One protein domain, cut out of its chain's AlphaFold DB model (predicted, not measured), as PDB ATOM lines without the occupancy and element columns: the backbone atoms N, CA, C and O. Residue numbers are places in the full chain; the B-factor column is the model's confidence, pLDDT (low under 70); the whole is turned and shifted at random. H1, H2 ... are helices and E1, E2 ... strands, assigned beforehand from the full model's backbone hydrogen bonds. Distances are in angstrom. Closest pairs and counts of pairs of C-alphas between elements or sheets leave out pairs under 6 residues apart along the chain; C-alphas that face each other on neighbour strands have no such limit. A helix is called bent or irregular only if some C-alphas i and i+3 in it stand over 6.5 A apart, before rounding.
ATOM      1  N   HIS A   4      48.539 -48.154   6.353       87.62
ATOM      2  CA  HIS A   4      48.445 -48.731   5.018       87.62
ATOM      3  C   HIS A   4      46.980 -48.976   4.687       87.62
ATOM      4  O   HIS A   4      46.212 -49.429   5.537       87.62
ATOM      5  N   ILE A   5      46.609 -48.666   3.450       90.44
ATOM      6  CA  ILE A   5      45.279 -48.902   2.896       90.44
ATOM      7  C   ILE A   5      45.501 -49.683   1.604       90.44
ATOM      8  O   ILE A   5      46.235 -49.210   0.737       90.44
ATOM      9  N   GLY A   6      44.911 -50.874   1.490       92.50
ATOM     10  CA  GLY A   6      45.062 -51.714   0.302       92.50
ATOM     11  C   GLY A   6      44.278 -51.159  -0.880       92.50
ATOM     12  O   GLY A   6      44.851 -50.840  -1.922       92.50
ATOM     13  N   ALA A   7      42.969 -50.990  -0.699       92.50
ATOM     14  CA  ALA A   7      42.093 -50.400  -1.703       92.50
ATOM     15  C   ALA A   7      41.185 -49.336  -1.088       92.50
ATOM     16  O   ALA A   7      40.784 -49.440   0.070       92.50
ATOM     17  N   LEU A   8      40.853 -48.319  -1.883       92.69
ATOM     18  CA  LEU A   8      39.918 -47.263  -1.515       92.69
ATOM     19  C   LEU A   8      38.874 -47.117  -2.625       92.69
ATOM     20  O   LEU A   8      39.223 -46.912  -3.788       92.69
ATOM     21  N   HIS A   9      37.600 -47.211  -2.266       93.88
ATOM     22  CA  HIS A   9      36.466 -47.065  -3.167       93.88
ATOM     23  C   HIS A   9      35.559 -45.938  -2.682       93.88
ATOM     24  O   HIS A   9      35.114 -45.937  -1.538       93.88
ATOM     25  N   LEU A  10      35.276 -44.979  -3.559       90.12
ATOM     26  CA  LEU A  10      34.341 -43.895  -3.296       90.12
ATOM     27  C   LEU A  10      33.182 -44.004  -4.284       90.12
ATOM     28  O   LEU A  10      33.396 -43.959  -5.493       90.12
ATOM     29  N   ASP A  11      31.970 -44.078  -3.751       91.12
ATOM     30  CA  ASP A  11      30.724 -43.903  -4.483       91.12
ATOM     31  C   ASP A  11      30.085 -42.569  -4.051       91.12
ATOM     32  O   ASP A  11      29.424 -42.493  -3.008       91.12
ATOM     33  N   PRO A  12      30.275 -41.493  -4.837       84.62
ATOM     34  CA  PRO A  12      29.731 -40.176  -4.517       84.62
ATOM     35  C   PRO A  12      28.202 -40.130  -4.533       84.62
ATOM     36  O   PRO A  12      27.615 -39.277  -3.870       84.62
ATOM     37  N   VAL A  13      27.551 -41.019  -5.292       88.19
ATOM     38  CA  VAL A  13      26.094 -41.016  -5.464       88.19
ATOM     39  C   VAL A  13      25.424 -41.550  -4.205       88.19
ATOM     40  O   VAL A  13      24.465 -40.955  -3.716       88.19
ATOM     41  N   SER A  14      25.950 -42.640  -3.648       89.62
ATOM     42  CA  SER A  14      25.473 -43.159  -2.363       89.62
ATOM     43  C   SER A  14      26.101 -42.461  -1.152       89.62
ATOM     44  O   SER A  14      25.583 -42.589  -0.042       89.62
ATOM     45  N   GLY A  15      27.191 -41.710  -1.350       89.00
ATOM     46  CA  GLY A  15      27.985 -41.111  -0.276       89.00
ATOM     47  C   GLY A  15      28.820 -42.141   0.490       89.00
ATOM     48  O   GLY A  15      29.186 -41.900   1.639       89.00
ATOM     49  N   ARG A  16      29.091 -43.309  -0.102       92.94
ATOM     50  CA  ARG A  16      29.835 -44.396   0.537       92.94
ATOM     51  C   ARG A  16      31.321 -44.288   0.212       92.94
ATOM     52  O   ARG A  16      31.704 -44.287  -0.952       92.94
ATOM     53  N   LEU A  17      32.153 -44.252   1.246       92.75
ATOM     54  CA  LEU A  17      33.598 -44.431   1.149       92.75
ATOM     55  C   LEU A  17      33.961 -45.757   1.810       92.75
ATOM     56  O   LEU A  17      33.556 -46.010   2.938       92.75
ATOM     57  N   GLU A  18      34.720 -46.600   1.131       94.69
ATOM     58  CA  GLU A  18      35.150 -47.898   1.632       94.69
ATOM     59  C   GLU A  18      36.660 -48.042   1.477       94.69
ATOM     60  O   GLU A  18      37.209 -47.794   0.408       94.69
ATOM     61  N   ALA A  19      37.326 -48.447   2.549       94.31
ATOM     62  CA  ALA A  19      38.722 -48.833   2.577       94.31
ATOM     63  C   ALA A  19      38.821 -50.332   2.882       94.31
ATOM     64  O   ALA A  19      38.129 -50.836   3.769       94.31
ATOM     65  N   GLN A  20      39.693 -51.027   2.163       95.88
ATOM     66  CA  GLN A  20      39.976 -52.448   2.350       95.88
ATOM     67  C   GLN A  20      41.425 -52.640   2.786       95.88
ATOM     68  O   GLN A  20      42.300 -51.840   2.430       95.88
ATOM     69  N   ASP A  21      41.661 -53.700   3.558       94.38
ATOM     70  CA  ASP A  21      42.973 -54.075   4.087       94.38
ATOM     71  C   ASP A  21      43.654 -52.924   4.845       94.38
ATOM     72  O   ASP A  21      44.824 -52.595   4.625       94.38
ATOM     73  N   LEU A  22      42.905 -52.277   5.742       92.69
ATOM     74  CA  LEU A  22      43.440 -51.223   6.595       92.69
ATOM     75  C   LEU A  22      44.413 -51.842   7.597       92.69
ATOM     76  O   LEU A  22      44.043 -52.727   8.369       92.69
ATOM     77  N   LYS A  23      45.644 -51.339   7.644       92.25
ATOM     78  CA  LYS A  23      46.678 -51.826   8.557       92.25
ATOM     79  C   LYS A  23      47.407 -50.664   9.217       92.25
ATOM     80  O   LYS A  23      47.873 -49.746   8.551       92.25
ATOM     81  N   VAL A  24      47.530 -50.720  10.536       89.38
ATOM     82  CA  VAL A  24      48.299 -49.773  11.344       89.38
ATOM     83  C   VAL A  24      49.548 -50.480  11.836       89.38
ATOM     84  O   VAL A  24      49.460 -51.474  12.559       89.38
ATOM     85  N   ASP A  25      50.712 -49.965  11.456       89.06
ATOM     86  CA  ASP A  25      51.985 -50.568  11.831       89.06
ATOM     87  C   ASP A  25      52.250 -50.455  13.334       89.06
ATOM     88  O   ASP A  25      51.831 -49.513  14.013       89.06
ATOM     89  N   ASN A  26      53.002 -51.420  13.846       87.38
ATOM     90  CA  ASN A  26      53.457 -51.399  15.225       87.38
ATOM     91  C   ASN A  26      54.499 -50.273  15.417       87.38
ATOM     92  O   ASN A  26      55.290 -50.003  14.503       87.38
ATOM     93  N   PRO A  27      54.534 -49.571  16.564       83.44
ATOM     94  CA  PRO A  27      55.692 -48.766  16.943       83.44
ATOM     95  C   PRO A  27      57.011 -49.562  16.908       83.44
ATOM     96  O   PRO A  27      57.039 -50.790  16.973       83.44
ATOM     97  N   THR A  28      58.131 -48.844  16.806       82.44
ATOM     98  CA  THR A  28      59.473 -49.444  16.806       82.44
ATOM     99  C   THR A  28      59.754 -50.167  18.121       82.44
ATOM    100  O   THR A  28      59.492 -49.603  19.181       82.44
ATOM    101  N   GLY A  29      60.359 -51.355  18.055       83.44
ATOM    102  CA  GLY A  29      60.733 -52.144  19.239       83.44
ATOM    103  C   GLY A  29      59.850 -53.363  19.512       83.44
ATOM    104  O   GLY A  29      60.096 -54.063  20.486       83.44
ATOM    105  N   TYR A  30      58.871 -53.637  18.649       85.25
ATOM    106  CA  TYR A  30      57.996 -54.805  18.737       85.25
ATOM    107  C   TYR A  30      58.193 -55.750  17.551       85.25
ATOM    108  O   TYR A  30      58.597 -55.324  16.467       85.25
ATOM    109  N   THR A  31      57.894 -57.032  17.757       83.19
ATOM    110  CA  THR A  31      58.138 -58.097  16.771       83.19
ATOM    111  C   THR A  31      57.013 -58.185  15.744       83.19
ATOM    112  O   THR A  31      57.236 -58.519  14.579       83.19
ATOM    113  N   SER A  32      55.787 -57.877  16.169       85.00
ATOM    114  CA  SER A  32      54.602 -57.990  15.324       85.00
ATOM    115  C   SER A  32      54.577 -56.920  14.221       85.00
ATOM    116  O   SER A  32      54.834 -55.747  14.509       85.00
ATOM    117  N   PRO A  33      54.202 -57.269  12.973       86.31
ATOM    118  CA  PRO A  33      54.256 -56.353  11.829       86.31
ATOM    119  C   PRO A  33      53.142 -55.297  11.813       86.31
ATOM    120  O   PRO A  33      53.203 -54.365  11.017       86.31
ATOM    121  N   TYR A  34      52.099 -55.452  12.629       89.19
ATOM    122  CA  TYR A  34      51.033 -54.470  12.809       89.19
ATOM    123  C   TYR A  34      50.528 -54.474  14.240       89.19
ATOM    124  O   TYR A  34      50.679 -55.453  14.965       89.19
ATOM    125  N   LEU A  35      49.907 -53.362  14.610       89.75
ATOM    126  CA  LEU A  35      49.145 -53.215  15.836       89.75
ATOM    127  C   LEU A  35      47.657 -53.482  15.608       89.75
ATOM    128  O   LEU A  35      46.999 -54.092  16.444       89.75
ATOM    129  N   LEU A  36      47.123 -53.003  14.484       90.75
ATOM    130  CA  LEU A  36      45.710 -53.112  14.147       90.75
ATOM    131  C   LEU A  36      45.562 -53.432  12.664       90.75
ATOM    132  O   LEU A  36      46.221 -52.810  11.831       90.75
ATOM    133  N   ARG A  37      44.682 -54.375  12.341       93.31
ATOM    134  CA  ARG A  37      44.169 -54.613  10.991       93.31
ATOM    135  C   ARG A  37      42.648 -54.491  11.012       93.31
ATOM    136  O   ARG A  37      42.027 -54.868  11.999       93.31
ATOM    137  N   ALA A  38      42.057 -53.979   9.946       94.25
ATOM    138  CA  ALA A  38      40.642 -54.146   9.653       94.25
ATOM    139  C   ALA A  38      40.505 -54.558   8.189       94.25
ATOM    140  O   ALA A  38      41.101 -53.927   7.313       94.25
ATOM    141  N   ASP A  39      39.733 -55.606   7.931       95.88
ATOM    142  CA  ASP A  39      39.560 -56.133   6.577       95.88
ATOM    143  C   ASP A  39      38.756 -55.139   5.725       95.88
ATOM    144  O   ASP A  39      39.093 -54.874   4.570       95.88
ATOM    145  N   ARG A  40      37.739 -54.511   6.331       95.38
ATOM    146  CA  ARG A  40      36.949 -53.442   5.713       95.38
ATOM    147  C   ARG A  40      36.661 -52.315   6.700       95.38
ATOM    148  O   ARG A  40      36.275 -52.553   7.841       95.38
ATOM    149  N   ALA A  41      36.783 -51.079   6.234       93.69
ATOM    150  CA  ALA A  41      36.295 -49.884   6.906       93.69
ATOM    151  C   ALA A  41      35.400 -49.110   5.934       93.69
ATOM    152  O   ALA A  41      35.843 -48.737   4.855       93.69
ATOM    153  N   SER A  42      34.143 -48.866   6.290       94.44
ATOM    154  CA  SER A  42      33.196 -48.154   5.431       94.44
ATOM    155  C   SER A  42      32.570 -46.973   6.157       94.44
ATOM    156  O   SER A  42      32.135 -47.090   7.299       94.44
ATOM    157  N   VAL A  43      32.532 -45.826   5.491       92.81
ATOM    158  CA  VAL A  43      31.894 -44.601   5.959       92.81
ATOM    159  C   VAL A  43      30.716 -44.309   5.048       92.81
ATOM    160  O   VAL A  43      30.872 -44.167   3.835       92.81
ATOM    161  N   LEU A  44      29.534 -44.184   5.638       93.12
ATOM    162  CA  LEU A  44      28.353 -43.667   4.973       93.12
ATOM    163  C   LEU A  44      28.217 -42.180   5.296       93.12
ATOM    164  O   LEU A  44      27.864 -41.793   6.411       93.12
ATOM    165  N   MET A  45      28.494 -41.342   4.308       90.62
ATOM    166  CA  MET A  45      28.384 -39.891   4.398       90.62
ATOM    167  C   MET A  45      27.016 -39.438   3.901       90.62
ATOM    168  O   MET A  45      26.338 -40.131   3.141       90.62
ATOM    169  N   ASN A  46      26.576 -38.265   4.344       85.50
ATOM    170  CA  ASN A  46      25.374 -37.646   3.805       85.50
ATOM    171  C   ASN A  46      25.705 -36.976   2.453       85.50
ATOM    172  O   ASN A  46      26.487 -36.030   2.444       85.50
ATOM    173  N   PRO A  47      25.135 -37.390   1.304       80.44
ATOM    174  CA  PRO A  47      25.512 -36.806   0.010       80.44
ATOM    175  C   PRO A  47      25.270 -35.293  -0.066       80.44
ATOM    176  O   PRO A  47      26.026 -34.562  -0.702       80.44
ATOM    177  N   THR A  48      24.247 -34.798   0.635       80.69
ATOM    178  CA  THR A  48      23.982 -33.358   0.729       80.69
ATOM    179  C   THR A  48      25.041 -32.625   1.549       80.69
ATOM    180  O   THR A  48      25.359 -31.483   1.218       80.69
ATOM    181  N   SER A  49      25.631 -33.269   2.565       78.75
ATOM    182  CA  SER A  49      26.743 -32.691   3.328       78.75
ATOM    183  C   SER A  49      28.031 -32.679   2.513       78.75
ATOM    184  O   SER A  49      28.755 -31.703   2.598       78.75
ATOM    185  N   LEU A  50      28.271 -33.667   1.644       74.88
ATOM    186  CA  LEU A  50      29.425 -33.667   0.730       74.88
ATOM    187  C   LEU A  50      29.393 -32.513  -0.277       74.88
ATOM    188  O   LEU A  50      30.424 -31.937  -0.614       74.88
ATOM    189  N   LEU A  51      28.206 -32.159  -0.772       77.31
ATOM    190  CA  LEU A  51      28.055 -31.004  -1.659       77.31
ATOM    191  C   LEU A  51      28.196 -29.684  -0.891       77.31
ATOM    192  O   LEU A  51      28.806 -28.743  -1.395       77.31
ATOM    193  N   ALA A  52      27.660 -29.611   0.329       76.94
ATOM    194  CA  ALA A  52      27.774 -28.431   1.185       76.94
ATOM    195  C   ALA A  52      29.195 -28.233   1.750       76.94
ATOM    196  O   ALA A  52      29.631 -27.094   1.931       76.94
ATOM    197  N   SER A  53      29.946 -29.314   1.976       74.12
ATOM    198  CA  SER A  53      31.299 -29.274   2.537       74.12
ATOM    199  C   SER A  53      32.291 -28.576   1.614       74.12
ATOM    200  O   SER A  53      33.267 -28.013   2.093       74.12
ATOM    201  N   LEU A  54      32.021 -28.538   0.303       73.56
ATOM    202  CA  LEU A  54      32.796 -27.749  -0.660       73.56
ATOM    203  C   LEU A  54      32.753 -26.239  -0.371       73.56
ATOM    204  O   LEU A  54      33.622 -25.512  -0.844       73.56
ATOM    205  N   ARG A  55      31.749 -25.764   0.379       74.69
ATOM    206  CA  ARG A  55      31.606 -24.358   0.775       74.69
ATOM    207  C   ARG A  55      32.010 -24.112   2.225       74.69
ATOM    208  O   ARG A  55      32.698 -23.135   2.496       74.69
ATOM    209  N   ASP A  56      31.575 -24.986   3.133       78.88
ATOM    210  CA  ASP A  56      31.616 -24.714   4.576       78.88
ATOM    211  C   ASP A  56      32.615 -25.612   5.342       78.88
ATOM    212  O   ASP A  56      32.777 -25.443   6.549       78.88
ATOM    213  N   GLY A  57      33.275 -26.571   4.673       77.31
ATOM    214  CA  GLY A  57      34.260 -27.489   5.276       77.31
ATOM    215  C   GLY A  57      33.670 -28.567   6.200       77.31
ATOM    216  O   GLY A  57      34.383 -29.445   6.680       77.31
ATOM    217  N   ASP A  58      32.359 -28.547   6.434       82.12
ATOM    218  CA  ASP A  58      31.680 -29.479   7.335       82.12
ATOM    219  C   ASP A  58      31.212 -30.737   6.579       82.12
ATOM    220  O   ASP A  58      30.372 -30.658   5.683       82.12
ATOM    221  N   VAL A  59      31.703 -31.915   6.977       85.38
ATOM    222  CA  VAL A  59      31.248 -33.225   6.487       85.38
ATOM    223  C   VAL A  59      30.507 -33.968   7.591       85.38
ATOM    224  O   VAL A  59      30.949 -34.070   8.737       85.38
ATOM    225  N   GLU A  60      29.364 -34.538   7.230       89.00
ATOM    226  CA  GLU A  60      28.553 -35.346   8.134       89.00
ATOM    227  C   GLU A  60      28.611 -36.821   7.727       89.00
ATOM    228  O   GLU A  60      28.141 -37.201   6.648       89.00
ATOM    229  N   ALA A  61      29.159 -37.649   8.617       90.12
ATOM    230  CA  ALA A  61      29.176 -39.099   8.504       90.12
ATOM    231  C   ALA A  61      28.063 -39.701   9.369       90.12
ATOM    232  O   ALA A  61      28.036 -39.560  10.595       90.12
ATOM    233  N   LYS A  62      27.133 -40.396   8.716       92.00
ATOM    234  CA  LYS A  62      26.015 -41.079   9.375       92.00
ATOM    235  C   LYS A  62      26.503 -42.303  10.130       92.00
ATOM    236  O   LYS A  62      26.121 -42.516  11.275       92.00
ATOM    237  N   GLU A  63      27.351 -43.095   9.487       92.88
ATOM    238  CA  GLU A  63      27.790 -44.373  10.028       92.88
ATOM    239  C   GLU A  63      29.216 -44.680   9.578       92.88
ATOM    240  O   GLU A  63      29.551 -44.514   8.407       92.88
ATOM    241  N   LEU A  64      30.047 -45.127  10.512       92.75
ATOM    242  CA  LEU A  64      31.361 -45.702  10.261       92.75
ATOM    243  C   LEU A  64      31.342 -47.149  10.748       92.75
ATOM    244  O   LEU A  64      31.091 -47.399  11.924       92.75
ATOM    245  N   VAL A  65      31.610 -48.091   9.854       93.62
ATOM    246  CA  VAL A  65      31.618 -49.527  10.140       93.62
ATOM    247  C   VAL A  65      33.006 -50.082   9.873       93.62
ATOM    248  O   VAL A  65      33.505 -49.970   8.757       93.62
ATOM    249  N   PHE A  66      33.606 -50.706  10.876       94.00
ATOM    250  CA  PHE A  66      34.784 -51.548  10.729       94.00
ATOM    251  C   PHE A  66      34.376 -53.015  10.813       94.00
ATOM    252  O   PHE A  66      33.558 -53.374  11.656       94.00
ATOM    253  N   GLU A  67      34.963 -53.861   9.980       94.50
ATOM    254  CA  GLU A  67      34.721 -55.303   9.967       94.50
ATOM    255  C   GLU A  67      36.043 -56.062   9.970       94.50
ATOM    256  O   GLU A  67      37.022 -55.621   9.358       94.50
ATOM    257  N   GLY A  68      36.061 -57.202  10.666       92.75
ATOM    258  CA  GLY A  68      37.255 -58.036  10.781       92.75
ATOM    259  C   GLY A  68      38.385 -57.302  11.499       92.75
ATOM    260  O   GLY A  68      39.532 -57.318  11.053       92.75
ATOM    261  N   VAL A  69      38.060 -56.578  12.575       92.38
ATOM    262  CA  VAL A  69      39.058 -55.799  13.316       92.38
ATOM    263  C   VAL A  69      39.929 -56.745  14.133       92.38
ATOM    264  O   VAL A  69      39.455 -57.397  15.055       92.38
ATOM    265  N   GLU A  70      41.223 -56.784  13.849       90.44
ATOM    266  CA  GLU A  70      42.209 -57.566  14.585       90.44
ATOM    267  C   GLU A  70      43.217 -56.635  15.261       90.44
ATOM    268  O   GLU A  70      43.936 -55.891  14.596       90.44
ATOM    269  N   VAL A  71      43.298 -56.695  16.589       89.56
ATOM    270  CA  VAL A  71      44.287 -55.958  17.382       89.56
ATOM    271  C   VAL A  71      45.348 -56.929  17.888       89.56
ATOM    272  O   VAL A  71      45.039 -57.892  18.590       89.56
ATOM    273  N   LEU A  72      46.607 -56.675  17.547       87.75
ATOM    274  CA  LEU A  72      47.743 -57.443  18.042       87.75
ATOM    275  C   LEU A  72      48.290 -56.800  19.309       87.75
ATOM    276  O   LEU A  72      48.828 -55.694  19.293       87.75
ATOM    277  N   TYR A  73      48.159 -57.524  20.413       84.00
ATOM    278  CA  TYR A  73      48.677 -57.138  21.711       84.00
ATOM    279  C   TYR A  73      50.010 -57.833  21.984       84.00
ATOM    280  O   TYR A  73      50.068 -59.057  22.084       84.00
ATOM    281  N   GLU A  74      51.079 -57.058  22.139       81.25
ATOM    282  CA  GLU A  74      52.412 -57.564  22.467       81.25
ATOM    283  C   GLU A  74      52.933 -56.854  23.722       81.25
ATOM    284  O   GLU A  74      52.925 -55.622  23.811       81.25
ATOM    285  N   LYS A  75      53.371 -57.646  24.706       78.25
ATOM    286  CA  LYS A  75      54.036 -57.178  25.928       78.25
ATOM    287  C   LYS A  75      55.546 -57.333  25.741       78.25
ATOM    288  O   LYS A  75      56.008 -58.435  25.456       78.25
ATOM    289  N   TRP A  76      56.307 -56.261  25.957       71.69
ATOM    290  CA  TRP A  76      57.768 -56.300  26.015       71.69
ATOM    291  C   TRP A  76      58.252 -55.748  27.358       71.69
ATOM    292  O   TRP A  76      58.040 -54.580  27.679       71.69
ATOM    293  N   LEU A  77      58.920 -56.592  28.152       73.38
ATOM    294  CA  LEU A  77      59.385 -56.276  29.510       73.38
ATOM    295  C   LEU A  77      58.263 -55.717  30.412       73.38
ATOM    296  O   LEU A  77      57.493 -56.489  30.977       73.38
ATOM    297  N   ALA A  78      58.189 -54.390  30.564       68.44
ATOM    298  CA  ALA A  78      57.250 -53.677  31.434       68.44
ATOM    299  C   ALA A  78      56.241 -52.795  30.672       68.44
ATOM    300  O   ALA A  78      55.375 -52.189  31.304       68.44
ATOM    301  N   SER A  79      56.338 -52.708  29.341       74.06
ATOM    302  CA  SER A  79      55.409 -51.950  28.499       74.06
ATOM    303  C   SER A  79      54.690 -52.859  27.501       74.06
ATOM    304  O   SER A  79      54.988 -54.049  27.359       74.06
ATOM    305  N   SER A  80      53.659 -52.318  26.857       80.12
ATOM    306  CA  SER A  80      52.941 -53.012  25.791       80.12
ATOM    307  C   SER A  80      52.756 -52.083  24.609       80.12
ATOM    308  O   SER A  80      52.627 -50.870  24.794       80.12
ATOM    309  N   ASN A  81      52.689 -52.648  23.406       81.94
ATOM    310  CA  ASN A  81      52.556 -51.869  22.178       81.94
ATOM    311  C   ASN A  81      51.318 -50.965  22.181       81.94
ATOM    312  O   ASN A  81      51.374 -49.825  21.720       81.94
ATOM    313  N   LEU A  82      50.215 -51.445  22.757       79.50
ATOM    314  CA  LEU A  82      48.990 -50.670  22.927       79.50
ATOM    315  C   LEU A  82      49.165 -49.519  23.926       79.50
ATOM    316  O   LEU A  82      48.665 -48.423  23.673       79.50
ATOM    317  N   THR A  83      49.874 -49.738  25.039       79.56
ATOM    318  CA  THR A  83      50.159 -48.681  26.027       79.56
ATOM    319  C   THR A  83      51.053 -47.603  25.427       79.56
ATOM    320  O   THR A  83      50.746 -46.418  25.550       79.56
ATOM    321  N   ASP A  84      52.112 -48.007  24.728       82.12
ATOM    322  CA  ASP A  84      53.059 -47.089  24.096       82.12
ATOM    323  C   ASP A  84      52.379 -46.289  22.979       82.12
ATOM    324  O   ASP A  84      52.589 -45.077  22.859       82.12
ATOM    325  N   LEU A  85      51.491 -46.927  22.199       81.31
ATOM    326  CA  LEU A  85      50.674 -46.211  21.224       81.31
ATOM    327  C   LEU A  85      49.774 -45.186  21.927       81.31
ATOM    328  O   LEU A  85      49.772 -44.017  21.536       81.31
ATOM    329  N   LEU A  86      49.041 -45.591  22.966       80.56
ATOM    330  CA  LEU A  86      48.135 -44.703  23.693       80.56
ATOM    331  C   LEU A  86      48.879 -43.499  24.293       80.56
ATOM    332  O   LEU A  86      48.393 -42.363  24.229       80.56
ATOM    333  N   GLU A  87      50.077 -43.722  24.831       81.81
ATOM    334  CA  GLU A  87      50.930 -42.665  25.362       81.81
ATOM    335  C   GLU A  87      51.428 -41.732  24.249       81.81
ATOM    336  O   GLU A  87      51.360 -40.509  24.396       81.81
ATOM    337  N   SER A  88      51.855 -42.277  23.105       79.12
ATOM    338  CA  SER A  88      52.280 -41.479  21.947       79.12
ATOM    339  C   SER A  88      51.147 -40.595  21.406       79.12
ATOM    340  O   SER A  88      51.356 -39.410  21.137       79.12
ATOM    341  N   MET A  89      49.921 -41.124  21.347       74.62
ATOM    342  CA  MET A  89      48.726 -40.393  20.919       74.62
ATOM    343  C   MET A  89      48.345 -39.291  21.913       74.62
ATOM    344  O   MET A  89      47.925 -38.213  21.495       74.62
ATOM    345  N   SER A  90      48.541 -39.540  23.212       74.69
ATOM    346  CA  SER A  90      48.280 -38.580  24.294       74.69
ATOM    347  C   SER A  90      49.341 -37.479  24.393       74.69
ATOM    348  O   SER A  90      49.043 -36.367  24.823       74.69
ATOM    349  N   LYS A  91      50.593 -37.762  24.016       75.19
ATOM    350  CA  LYS A  91      51.663 -36.756  23.919       75.19
ATOM    351  C   LYS A  91      51.483 -35.878  22.681       75.19
ATOM    352  O   LYS A  91      51.645 -34.665  22.771       75.19
ATOM    353  N   ALA A  92      51.079 -36.468  21.554       64.06
ATOM    354  CA  ALA A  92      50.833 -35.742  20.308       64.06
ATOM    355  C   ALA A  92      49.686 -34.718  20.403       64.06
ATOM    356  O   ALA A  92      49.698 -33.739  19.666       64.06
ATOM    357  N   SER A  93      48.715 -34.905  21.305       55.47
ATOM    358  CA  SER A  93      47.640 -33.927  21.540       55.47
ATOM    359  C   SER A  93      48.049 -32.744  22.428       55.47
ATOM    360  O   SER A  93      47.323 -31.757  22.486       55.47
ATOM    361  N   LYS A  94      49.200 -32.817  23.114       53.34
ATOM    362  CA  LYS A  94      49.705 -31.757  24.007       53.34
ATOM    363  C   LYS A  94      50.695 -30.802  23.341       53.34
ATOM    364  O   LYS A  94      51.100 -29.825  23.968       53.34
ATOM    365  N   SER A 104      48.022 -29.752   4.998       46.88
ATOM    366  CA  SER A 104      46.664 -29.177   5.008       46.88
ATOM    367  C   SER A 104      45.515 -30.134   5.390       46.88
ATOM    368  O   SER A 104      44.943 -30.784   4.517       46.88
ATOM    369  N   ASP A 105      45.156 -30.159   6.676       52.16
ATOM    370  CA  ASP A 105      44.020 -30.902   7.261       52.16
ATOM    371  C   ASP A 105      43.186 -29.990   8.194       52.16
ATOM    372  O   ASP A 105      42.560 -30.439   9.148       52.16
ATOM    373  N   GLU A 106      43.234 -28.668   7.977       50.72
ATOM    374  CA  GLU A 106      42.742 -27.677   8.956       50.72
ATOM    375  C   GLU A 106      41.290 -27.205   8.745       50.72
ATOM    376  O   GLU A 106      40.781 -26.489   9.599       50.72
ATOM    377  N   ASP A 107      40.571 -27.636   7.699       62.66
ATOM    378  CA  ASP A 107      39.190 -27.159   7.465       62.66
ATOM    379  C   ASP A 107      38.120 -28.254   7.378       62.66
ATOM    380  O   ASP A 107      36.931 -27.930   7.359       62.66
ATOM    381  N   LEU A 108      38.489 -29.543   7.366       70.56
ATOM    382  CA  LEU A 108      37.492 -30.612   7.283       70.56
ATOM    383  C   LEU A 108      36.982 -30.996   8.674       70.56
ATOM    384  O   LEU A 108      37.592 -31.778   9.408       70.56
ATOM    385  N   LYS A 109      35.822 -30.459   9.031       82.94
ATOM    386  CA  LYS A 109      35.140 -30.770  10.286       82.94
ATOM    387  C   LYS A 109      34.217 -31.952  10.075       82.94
ATOM    388  O   LYS A 109      33.250 -31.873   9.323       82.94
ATOM    389  N   LEU A 110      34.492 -33.043  10.775       83.38
ATOM    390  CA  LEU A 110      33.705 -34.261  10.708       83.38
ATOM    391  C   LEU A 110      32.742 -34.335  11.896       83.38
ATOM    392  O   LEU A 110      33.132 -34.218  13.060       83.38
ATOM    393  N   THR A 111      31.466 -34.569  11.604       87.69
ATOM    394  CA  THR A 111      30.484 -34.993  12.609       87.69
ATOM    395  C   THR A 111      30.125 -36.444  12.342       87.69
ATOM    396  O   THR A 111      29.586 -36.757  11.284       87.69
ATOM    397  N   LEU A 112      30.461 -37.324  13.287       88.69
ATOM    398  CA  LEU A 112      30.234 -38.762  13.182       88.69
ATOM    399  C   LEU A 112      29.138 -39.190  14.156       88.69
ATOM    400  O   LEU A 112      29.286 -39.016  15.364       88.69
ATOM    401  N   HIS A 113      28.050 -39.752  13.638       90.12
ATOM    402  CA  HIS A 113      26.896 -40.125  14.463       90.12
ATOM    403  C   HIS A 113      27.003 -41.532  15.021       90.12
ATOM    404  O   HIS A 113      26.827 -41.725  16.218       90.12
ATOM    405  N   LYS A 114      27.317 -42.514  14.180       91.88
ATOM    406  CA  LYS A 114      27.321 -43.916  14.583       91.88
ATOM    407  C   LYS A 114      28.622 -44.598  14.209       91.88
ATOM    408  O   LYS A 114      29.133 -44.413  13.106       91.88
ATOM    409  N   VAL A 115      29.134 -45.410  15.124       90.94
ATOM    410  CA  VAL A 115      30.331 -46.221  14.914       90.94
ATOM    411  C   VAL A 115      30.006 -47.659  15.258       90.94
ATOM    412  O   VAL A 115      29.519 -47.938  16.351       90.94
ATOM    413  N   LEU A 116      30.323 -48.574  14.355       91.56
ATOM    414  CA  LEU A 116      30.231 -50.007  14.570       91.56
ATOM    415  C   LEU A 116      31.589 -50.643  14.280       91.56
ATOM    416  O   LEU A 116      32.226 -50.326  13.282       91.56
ATOM    417  N   ALA A 117      32.022 -51.551  15.139       90.38
ATOM    418  CA  ALA A 117      33.132 -52.450  14.876       90.38
ATOM    419  C   ALA A 117      32.618 -53.880  15.039       90.38
ATOM    420  O   ALA A 117      32.161 -54.255  16.121       90.38
ATOM    421  N   ASP A 118      32.631 -54.645  13.955       91.12
ATOM    422  CA  ASP A 118      32.169 -56.027  13.901       91.12
ATOM    423  C   ASP A 118      33.348 -57.001  13.806       91.12
ATOM    424  O   ASP A 118      34.411 -56.668  13.274       91.12
ATOM    425  N   ASP A 119      33.144 -58.201  14.347       89.12
ATOM    426  CA  ASP A 119      34.169 -59.237  14.535       89.12
ATOM    427  C   ASP A 119      35.486 -58.693  15.124       89.12
ATOM    428  O   ASP A 119      36.578 -58.908  14.591       89.12
ATOM    429  N   VAL A 120      35.395 -57.957  16.239       87.44
ATOM    430  CA  VAL A 120      36.590 -57.441  16.910       87.44
ATOM    431  C   VAL A 120      37.303 -58.588  17.619       87.44
ATOM    432  O   VAL A 120      36.767 -59.205  18.540       87.44
ATOM    433  N   GLY A 121      38.532 -58.873  17.206       86.88
ATOM    434  CA  GLY A 121      39.418 -59.854  17.811       86.88
ATOM    435  C   GLY A 121      40.690 -59.212  18.349       86.88
ATOM    436  O   GLY A 121      41.263 -58.320  17.731       86.88
ATOM    437  N   ALA A 122      41.177 -59.716  19.476       85.25
ATOM    438  CA  ALA A 122      42.510 -59.421  19.978       85.25
ATOM    439  C   ALA A 122      43.365 -60.688  19.946       85.25
ATOM    440  O   ALA A 122      42.907 -61.746  20.375       85.25
ATOM    441  N   ARG A 123      44.599 -60.601  19.451       83.56
ATOM    442  CA  ARG A 123      45.572 -61.702  19.505       83.56
ATOM    443  C   ARG A 123      46.769 -61.297  20.346       83.56
ATOM    444  O   ARG A 123      47.297 -60.201  20.182       83.56
ATOM    445  N   SER A 124      47.205 -62.192  21.225       78.00
ATOM    446  CA  SER A 124      48.472 -62.033  21.940       78.00
ATOM    447  C   SER A 124      49.636 -62.438  21.033       78.00
ATOM    448  O   SER A 124      49.622 -63.535  20.475       78.00
ATOM    449  N   GLY A 125      50.646 -61.579  20.900       66.50
ATOM    450  CA  GLY A 125      51.834 -61.811  20.068       66.50
ATOM    451  C   GLY A 125      52.837 -62.827  20.632       66.50
ATOM    452  O   GLY A 125      53.908 -62.991  20.060       66.50
ATOM    453  N   LEU A 126      52.527 -63.486  21.757       61.38
ATOM    454  CA  LEU A 126      53.497 -64.303  22.493       61.38
ATOM    455  C   LEU A 126      53.706 -65.730  21.950       61.38
ATOM    456  O   LEU A 126      54.714 -66.328  22.305       61.38
ATOM    457  N   GLU A 127      52.855 -66.277  21.070       53.09
ATOM    458  CA  GLU A 127      53.052 -67.630  20.509       53.09
ATOM    459  C   GLU A 127      52.457 -67.812  19.101       53.09
ATOM    460  O   GLU A 127      51.494 -67.151  18.713       53.09
ATOM    461  N   VAL A 128      52.995 -68.786  18.356       50.94
ATOM    462  CA  VAL A 128      52.628 -69.161  16.969       50.94
ATOM    463  C   VAL A 128      51.150 -69.595  16.824       50.94
ATOM    464  O   VAL A 128      50.631 -69.627  15.715       50.94
ATOM    465  N   ASN A 129      50.455 -69.853  17.942       58.69
ATOM    466  CA  ASN A 129      49.017 -70.156  18.039       58.69
ATOM    467  C   ASN A 129      48.275 -69.212  19.013       58.69
ATOM    468  O   ASN A 129      47.317 -69.628  19.665       58.69
ATOM    469  N   GLY A 130      48.740 -67.965  19.158       63.19
ATOM    470  CA  GLY A 130      48.248 -67.008  20.154       63.19
ATOM    471  C   GLY A 130      46.721 -66.981  20.297       63.19
ATOM    472  O   GLY A 130      45.987 -66.931  19.306       63.19
ATOM    473  N   LEU A 131      46.247 -67.007  21.548       73.19
ATOM    474  CA  LEU A 131      44.823 -66.971  21.884       73.19
ATOM    475  C   LEU A 131      44.161 -65.756  21.216       73.19
ATOM    476  O   LEU A 131      44.521 -64.612  21.507       73.19
ATOM    477  N   ARG A 132      43.191 -66.010  20.326       81.50
ATOM    478  CA  ARG A 132      42.305 -64.968  19.795       81.50
ATOM    479  C   ARG A 132      41.155 -64.774  20.777       81.50
ATOM    480  O   ARG A 132      40.297 -65.639  20.910       81.50
ATOM    481  N   LEU A 133      41.133 -63.625  21.436       81.31
ATOM    482  CA  LEU A 133      40.004 -63.170  22.235       81.31
ATOM    483  C   LEU A 133      39.024 -62.451  21.308       81.31
ATOM    484  O   LEU A 133      39.311 -61.353  20.832       81.31
ATOM    485  N   SER A 134      37.884 -63.075  21.021       83.62
ATOM    486  CA  SER A 134      36.790 -62.411  20.308       83.62
ATOM    487  C   SER A 134      36.016 -61.524  21.277       83.62
ATOM    488  O   SER A 134      35.434 -62.006  22.243       83.62
ATOM    489  N   LEU A 135      36.005 -60.225  20.998       82.56
ATOM    490  CA  LEU A 135      35.285 -59.203  21.760       82.56
ATOM    491  C   LEU A 135      33.863 -58.979  21.229       82.56
ATOM    492  O   LEU A 135      33.072 -58.274  21.850       82.56
ATOM    493  N   GLY A 136      33.532 -59.593  20.090       84.50
ATOM    494  CA  GLY A 136      32.232 -59.459  19.446       84.50
ATOM    495  C   GLY A 136      32.049 -58.088  18.799       84.50
ATOM    496  O   GLY A 136      33.010 -57.451  18.365       84.50
ATOM    497  N   LYS A 137      30.791 -57.654  18.710       87.69
ATOM    498  CA  LYS A 137      30.411 -56.387  18.088       87.69
ATOM    499  C   LYS A 137      30.464 -55.248  19.101       87.69
ATOM    500  O   LYS A 137      29.819 -55.316  20.145       87.69
ATOM    501  N   MET A 138      31.169 -54.175  18.761       85.56
ATOM    502  CA  MET A 138      31.179 -52.922  19.516       85.56
ATOM    503  C   MET A 138      30.395 -51.860  18.750       85.56
ATOM    504  O   MET A 138      30.598 -51.675  17.552       85.56
ATOM    505  N   GLY A 139      29.494 -51.159  19.432       86.69
ATOM    506  CA  GLY A 139      28.699 -50.086  18.845       86.69
ATOM    507  C   GLY A 139      28.724 -48.843  19.718       86.69
ATOM    508  O   GLY A 139      28.656 -48.941  20.941       86.69
ATOM    509  N   PHE A 140      28.823 -47.684  19.076       86.75
ATOM    510  CA  PHE A 140      28.699 -46.383  19.714       86.75
ATOM    511  C   PHE A 140      27.632 -45.590  18.969       86.75
ATOM    512  O   PHE A 140      27.833 -45.190  17.816       86.75
ATOM    513  N   ASP A 141      26.503 -45.396  19.638       87.19
ATOM    514  CA  ASP A 141      25.443 -44.515  19.175       87.19
ATOM    515  C   ASP A 141      25.748 -43.084  19.625       87.19
ATOM    516  O   ASP A 141      26.273 -42.860  20.715       87.19
ATOM    517  N   ASP A 142      25.431 -42.110  18.775       83.94
ATOM    518  CA  ASP A 142      25.705 -40.690  19.001       83.94
ATOM    519  C   ASP A 142      27.171 -40.386  19.361       83.94
ATOM    520  O   ASP A 142      27.463 -39.636  20.296       83.94
ATOM    521  N   PHE A 143      28.118 -40.919  18.587       84.69
ATOM    522  CA  PHE A 143      29.553 -40.736  18.817       84.69
ATOM    523  C   PHE A 143      29.939 -39.251  18.954       84.69
ATOM    524  O   PHE A 143      30.726 -38.892  19.828       84.69
ATOM    525  N   ALA A 144      29.309 -38.365  18.177       83.50
ATOM    526  CA  ALA A 144      29.466 -36.915  18.271       83.50
ATOM    527  C   ALA A 144      29.106 -36.320  19.647       83.50
ATOM    528  O   ALA A 144      29.686 -35.307  20.030       83.50
ATOM    529  N   LYS A 145      28.187 -36.915  20.422       84.44
ATOM    530  CA  LYS A 145      27.903 -36.457  21.798       84.44
ATOM    531  C   LYS A 145      29.050 -36.778  22.747       84.44
ATOM    532  O   LYS A 145      29.288 -36.026  23.686       84.44
ATOM    533  N   GLU A 146      29.753 -37.878  22.504       78.94
ATOM    534  CA  GLU A 146      30.846 -38.323  23.364       78.94
ATOM    535  C   GLU A 146      32.151 -37.573  23.099       78.94
ATOM    536  O   GLU A 146      32.857 -37.218  24.041       78.94
ATOM    537  N   ILE A 147      32.485 -37.343  21.827       79.56
ATOM    538  CA  ILE A 147      33.745 -36.687  21.447       79.56
ATOM    539  C   ILE A 147      33.580 -35.191  21.155       79.56
ATOM    540  O   ILE A 147      34.575 -34.486  21.018       79.56
ATOM    541  N   GLY A 148      32.346 -34.689  21.080       78.38
ATOM    542  CA  GLY A 148      32.019 -33.349  20.595       78.38
ATOM    543  C   GLY A 148      31.771 -33.325  19.083       78.38
ATOM    544  O   GLY A 148      32.303 -34.139  18.331       78.38
ATOM    545  N   ALA A 149      30.938 -32.390  18.627       74.62
ATOM    546  CA  ALA A 149      30.689 -32.186  17.201       74.62
ATOM    547  C   ALA A 149      31.859 -31.444  16.529       74.62
ATOM    548  O   ALA A 149      32.579 -30.698  17.192       74.62
ATOM    549  N   LYS A 150      31.982 -31.588  15.199       77.69
ATOM    550  CA  LYS A 150      32.963 -30.870  14.362       77.69
ATOM    551  C   LYS A 150      34.422 -31.136  14.746       77.69
ATOM    552  O   LYS A 150      35.220 -30.210  14.880       77.69
ATOM    553  N   GLN A 151      34.753 -32.407  14.925       81.44
ATOM    554  CA  GLN A 151      36.113 -32.845  15.227       81.44
ATOM    555  C   GLN A 151      36.923 -32.992  13.941       81.44
ATOM    556  O   GLN A 151      36.358 -33.225  12.871       81.44
ATOM    557  N   THR A 152      38.246 -32.881  14.035       77.06
ATOM    558  CA  THR A 152      39.106 -33.218  12.895       77.06
ATOM    559  C   THR A 152      39.052 -34.722  12.631       77.06
ATOM    560  O   THR A 152      38.779 -35.521  13.537       77.06
ATOM    561  N   LEU A 153      39.351 -35.143  11.400       69.75
ATOM    562  CA  LEU A 153      39.452 -36.568  11.077       69.75
ATOM    563  C   LEU A 153      40.470 -37.274  11.988       69.75
ATOM    564  O   LEU A 153      40.214 -38.372  12.486       69.75
ATOM    565  N   ALA A 154      41.597 -36.614  12.267       68.69
ATOM    566  CA  ALA A 154      42.618 -37.120  13.175       68.69
ATOM    567  C   ALA A 154      42.090 -37.340  14.604       68.69
ATOM    568  O   ALA A 154      42.439 -38.344  15.232       68.69
ATOM    569  N   ASP A 155      41.247 -36.445  15.122       75.38
ATOM    570  CA  ASP A 155      40.658 -36.578  16.459       75.38
ATOM    571  C   ASP A 155      39.626 -37.703  16.523       75.38
ATOM    572  O   ASP A 155      39.624 -38.480  17.482       75.38
ATOM    573  N   VAL A 156      38.815 -37.860  15.474       78.00
ATOM    574  CA  VAL A 156      37.871 -38.977  15.341       78.00
ATOM    575  C   VAL A 156      38.617 -40.311  15.322       78.00
ATOM    576  O   VAL A 156      38.324 -41.186  16.138       78.00
ATOM    577  N   ILE A 157      39.629 -40.458  14.460       75.88
ATOM    578  CA  ILE A 157      40.462 -41.671  14.387       75.88
ATOM    579  C   ILE A 157      41.131 -41.943  15.738       75.88
ATOM    580  O   ILE A 157      41.116 -43.074  16.228       75.88
ATOM    581  N   ARG A 158      41.681 -40.911  16.385       77.69
ATOM    582  CA  ARG A 158      42.326 -41.035  17.696       77.69
ATOM    583  C   ARG A 158      41.352 -41.535  18.760       77.69
ATOM    584  O   ARG A 158      41.707 -42.434  19.525       77.69
ATOM    585  N   ALA A 159      40.150 -40.967  18.822       82.31
ATOM    586  CA  ALA A 159      39.127 -41.361  19.781       82.31
ATOM    587  C   ALA A 159      38.678 -42.812  19.558       82.31
ATOM    588  O   ALA A 159      38.599 -43.582  20.516       82.31
ATOM    589  N   LEU A 160      38.465 -43.203  18.301       80.06
ATOM    590  CA  LEU A 160      38.099 -44.565  17.912       80.06
ATOM    591  C   LEU A 160      39.151 -45.586  18.330       80.06
ATOM    592  O   LEU A 160      38.843 -46.521  19.068       80.06
ATOM    593  N   LEU A 161      40.402 -45.372  17.920       80.06
ATOM    594  CA  LEU A 161      41.520 -46.238  18.286       80.06
ATOM    595  C   LEU A 161      41.669 -46.323  19.805       80.06
ATOM    596  O   LEU A 161      41.807 -47.412  20.347       80.06
ATOM    597  N   THR A 162      41.561 -45.196  20.511       83.25
ATOM    598  CA  THR A 162      41.631 -45.174  21.977       83.25
ATOM    599  C   THR A 162      40.540 -46.036  22.608       83.25
ATOM    600  O   THR A 162      40.822 -46.778  23.548       83.25
ATOM    601  N   LYS A 163      39.299 -45.963  22.112       85.25
ATOM    602  CA  LYS A 163      38.193 -46.783  22.618       85.25
ATOM    603  C   LYS A 163      38.396 -48.265  22.325       85.25
ATOM    604  O   LYS A 163      38.240 -49.069  23.240       85.25
ATOM    605  N   LEU A 164      38.790 -48.616  21.100       80.88
ATOM    606  CA  LEU A 164      39.077 -50.002  20.717       80.88
ATOM    607  C   LEU A 164      40.197 -50.588  21.580       80.88
ATOM    608  O   LEU A 164      40.028 -51.647  22.175       80.88
ATOM    609  N   ILE A 165      41.306 -49.861  21.724       82.56
ATOM    610  CA  ILE A 165      42.448 -50.272  22.545       82.56
ATOM    611  C   ILE A 165      42.033 -50.457  24.006       82.56
ATOM    612  O   ILE A 165      42.360 -51.474  24.611       82.56
ATOM    613  N   LYS A 166      41.290 -49.505  24.581       84.25
ATOM    614  CA  LYS A 166      40.796 -49.620  25.960       84.25
ATOM    615  C   LYS A 166      39.861 -50.816  26.138       84.25
ATOM    616  O   LYS A 166      39.984 -51.506  27.143       84.25
ATOM    617  N   GLY A 167      38.973 -51.072  25.177       82.88
ATOM    618  CA  GLY A 167      38.092 -52.241  25.189       82.88
ATOM    619  C   GLY A 167      38.877 -53.553  25.156       82.88
ATOM    620  O   GLY A 167      38.631 -54.437  25.970       82.88
ATOM    621  N   VAL A 168      39.885 -53.644  24.283       80.00
ATOM    622  CA  VAL A 168      40.790 -54.801  24.194       80.00
ATOM    623  C   VAL A 168      41.560 -55.016  25.498       80.00
ATOM    624  O   VAL A 168      41.633 -56.142  25.979       80.00
ATOM    625  N   LEU A 169      42.113 -53.952  26.089       80.31
ATOM    626  CA  LEU A 169      42.862 -54.031  27.348       80.31
ATOM    627  C   LEU A 169      41.979 -54.431  28.536       80.31
ATOM    628  O   LEU A 169      42.416 -55.194  29.392       80.31
ATOM    629  N   ALA A 170      40.747 -53.920  28.603       82.06
ATOM    630  CA  ALA A 170      39.800 -54.304  29.645       82.06
ATOM    631  C   ALA A 170      39.444 -55.792  29.537       82.06
ATOM    632  O   ALA A 170      39.552 -56.528  30.515       82.06
ATOM    633  N   ALA A 171      39.115 -56.252  28.329       78.75
ATOM    634  CA  ALA A 171      38.768 -57.645  28.089       78.75
ATOM    635  C   ALA A 171      39.946 -58.610  28.312       78.75
ATOM    636  O   ALA A 171      39.752 -59.707  28.835       78.75
ATOM    637  N   SER A 172      41.175 -58.219  27.956       73.38
ATOM    638  CA  SER A 172      42.354 -59.052  28.214       73.38
ATOM    639  C   SER A 172      42.649 -59.180  29.710       73.38
ATOM    640  O   SER A 172      42.947 -60.278  30.177       73.38
ATOM    641  N   LEU A 173      42.488 -58.099  30.480       78.38
ATOM    642  CA  LEU A 173      42.631 -58.125  31.936       78.38
ATOM    643  C   LEU A 173      41.576 -59.031  32.591       78.38
ATOM    644  O   LEU A 173      41.900 -59.822  33.478       78.38
ATOM    645  N   GLU A 174      40.321 -58.947  32.148       79.94
ATOM    646  CA  GLU A 174      39.240 -59.810  32.639       79.94
ATOM    647  C   GLU A 174      39.517 -61.294  32.359       79.94
ATOM    648  O   GLU A 174      39.328 -62.134  33.245       79.94
ATOM    649  N   ALA A 175      40.041 -61.618  31.173       74.38
ATOM    650  CA  ALA A 175      40.432 -62.978  30.808       74.38
ATOM    651  C   ALA A 175      41.598 -63.516  31.665       74.38
ATOM    652  O   ALA A 175      41.554 -64.667  32.116       74.38
ATOM    653  N   GLU A 176      42.619 -62.692  31.947       75.56
ATOM    654  CA  GLU A 176      43.733 -63.057  32.842       75.56
ATOM    655  C   GLU A 176      43.220 -63.363  34.268       75.56
ATOM    656  O   GLU A 176      43.594 -64.373  34.874       75.56
ATOM    657  N   VAL A 177      42.306 -62.539  34.793       78.56
ATOM    658  CA  VAL A 177      41.716 -62.723  36.132       78.56
ATOM    659  C   VAL A 177      40.842 -63.978  36.209       78.56
ATOM    660  O   VAL A 177      40.899 -64.690  37.215       78.56
ATOM    661  N   ALA A 178      40.041 -64.263  35.178       77.31
ATOM    662  CA  ALA A 178      39.215 -65.470  35.116       77.31
ATOM    663  C   ALA A 178      40.082 -66.740  35.160       77.31
ATOM    664  O   ALA A 178      39.890 -67.594  36.025       77.31
ATOM    665  N   THR A 179      41.131 -66.787  34.334       76.06
ATOM    666  CA  THR A 179      42.073 -67.917  34.276       76.06
ATOM    667  C   THR A 179      42.766 -68.159  35.625       76.06
ATOM    668  O   THR A 179      42.902 -69.297  36.080       76.06
ATOM    669  N   ALA A 180      43.167 -67.090  36.322       75.69
ATOM    670  CA  ALA A 180      43.803 -67.192  37.635       75.69
ATOM    671  C   ALA A 180      42.856 -67.713  38.737       75.69
ATOM    672  O   ALA A 180      43.306 -68.377  39.676       75.69
ATOM    673  N   LYS A 181      41.551 -67.419  38.649       75.00
ATOM    674  CA  LYS A 181      40.536 -67.938  39.583       75.00
ATOM    675  C   LYS A 181      40.280 -69.430  39.370       75.00
ATOM    676  O   LYS A 181      40.198 -70.170  40.354       75.00
ATOM    677  N   ASP A 182      40.222 -69.874  38.121       75.44
ATOM    678  CA  ASP A 182      39.998 -71.284  37.787       75.44
ATOM    679  C   ASP A 182      41.156 -72.169  38.271       75.44
ATOM    680  O   ASP A 182      40.931 -73.206  38.899       75.44
ATOM    681  N   LEU A 183      42.401 -71.704  38.112       70.38
ATOM    682  CA  LEU A 183      43.595 -72.395  38.615       70.38
ATOM    683  C   LEU A 183      43.601 -72.540  40.147       70.38
ATOM    684  O   LEU A 183      43.928 -73.609  40.668       70.38
ATOM    685  N   LYS A 184      43.197 -71.501  40.890       71.44
ATOM    686  CA  LYS A 184      43.093 -71.569  42.362       71.44
ATOM    687  C   LYS A 184      41.980 -72.510  42.831       71.44
ATOM    688  O   LYS A 184      42.140 -73.179  43.849       71.44
ATOM    689  N   THR A 185      40.882 -72.590  42.083       74.44
ATOM    690  CA  THR A 185      39.746 -73.469  42.401       74.44
ATOM    691  C   THR A 185      40.111 -74.943  42.198       74.44
ATOM    692  O   THR A 185      39.767 -75.780  43.030       74.44
ATOM    693  N   GLN A 186      40.892 -75.265  41.161       62.72
ATOM    694  CA  GLN A 186      41.397 -76.625  40.940       62.72
ATOM    695  C   GLN A 186      42.458 -77.049  41.970       62.72
ATOM    696  O   GLN A 186      42.453 -78.198  42.412       62.72
ATOM    697  N   GLN A 187      43.322 -76.133  42.420       61.00
ATOM    698  CA  GLN A 187      44.331 -76.433  43.450       61.00
ATOM    699  C   GLN A 187      43.739 -76.565  44.867       61.00
ATOM    700  O   GLN A 187      44.273 -77.318  45.679       61.00
TER     701      GLN A 187
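AT A GLANCE: This is residues 4 to 94 and 104 to 187 of the 203 residues of the protein "Hypothetical protein" of Polarella glacialis (UniProt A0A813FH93). A twisted sheet of seven strands, four of them bent, makes a curved wall; the long helix H4 lies slantwise over E6 and E7 and sticks out with its residues 176 to 187. Toward the end away from that free stretch H1 sits beside E4 and the short H3 sits beside E6, while H2 only grazes the sheet, with its residues 81 to 83, and only just touches H4. The 175 printed residues include four named helices and seven named strands, in the order E1 E2 E3 H1 E4 E5 H2 E6 E7 H3 H4, class mixed. The branched sheet is mixed: E4 and E5 run parallel to E6, and the other neighbour pairs are antiparallel. The whole is compact, with a radius of gyration of the C-alphas of 18.2 A, and spans 67 by 31 by 30 A, or 51 by 32 by 27 A without residues 176 to 187.

HOW THE PARTS SIT: E1, residues 7 to 11, E2, residues 16 to 24, and E3, residues 36 to 45, form a meander, each strand the antiparallel neighbour of the one before, in two hairpins; N 9 and O 18 are 2.8 A apart, N 19 and O 41 2.8 A. On the other side of E3 from E2 lie E4, residues 58 to 67, with N 42 and O 65 at 2.8 A, and E5, residues 70 to 73, with N 37 and O 70 at 2.8 A. E4 runs on into E5 across a break of 2 residues, at 77 degrees. E6, residues 109 to 124, bends by 81 degrees at residue 113 and is parallel to E4, N 61 and O 111 at 2.8 A, and to E5, N 71 and O 121 at 2.8 A. On its other side E7, residues 132 to 140, forms a hairpin with it, N 117 and O 138 at 2.8 A. H4, residues 153 to 187, is on the sheet at a height of 8.8 A, over E6 and E7, at 38 degrees to E7 on the local plane; the closest C-alphas of H4 and E6, Leu 153 and Leu 110, are 6.2 A apart. H2, residues 81 to 92, only just touches H4, with 3 pairs of C-alphas within 8 A, the closest those of Leu 82 and Ile 165, 6.6 A. H1, residues 47 to 56, is on the sheet, over none of its strands; its closest C-alpha pair with E4 is Ser 49 and Val 59, 5.5 A. H3, residues 143 to 147, stands at the sheet's level; the C-alphas of Phe 143 and His 113 of E6, the closest pair, are 5.1 A apart. Every O i to N i+4 pair is within hydrogen-bond range in H2, H3 and H4, and 4 of 6 in H1.

IN THESE COORDINATES: E1 begins at C-alpha 7, (42.093, -50.400, -1.703). E6 is 35.9 A long, E4 26.1 A and E3 23.9 A. H4 is 51.6 A long and ends at C-alpha 187, (44.331, -76.433, 43.450).

THE WHOLE: The C-alphas farthest apart, those of Arg 55 and Gln 187, are 68.5 A apart. Residues 95 to 103 are not printed, and C-alphas 94 and 104 are 19.4 A apart across this cut. Of the links printed whole, E2 to E3 is long. The pLDDT is under 70 at residue 78, residues 92 to 94, 104 to 107, 125 to 130, 153 to 154 and 186 to 187.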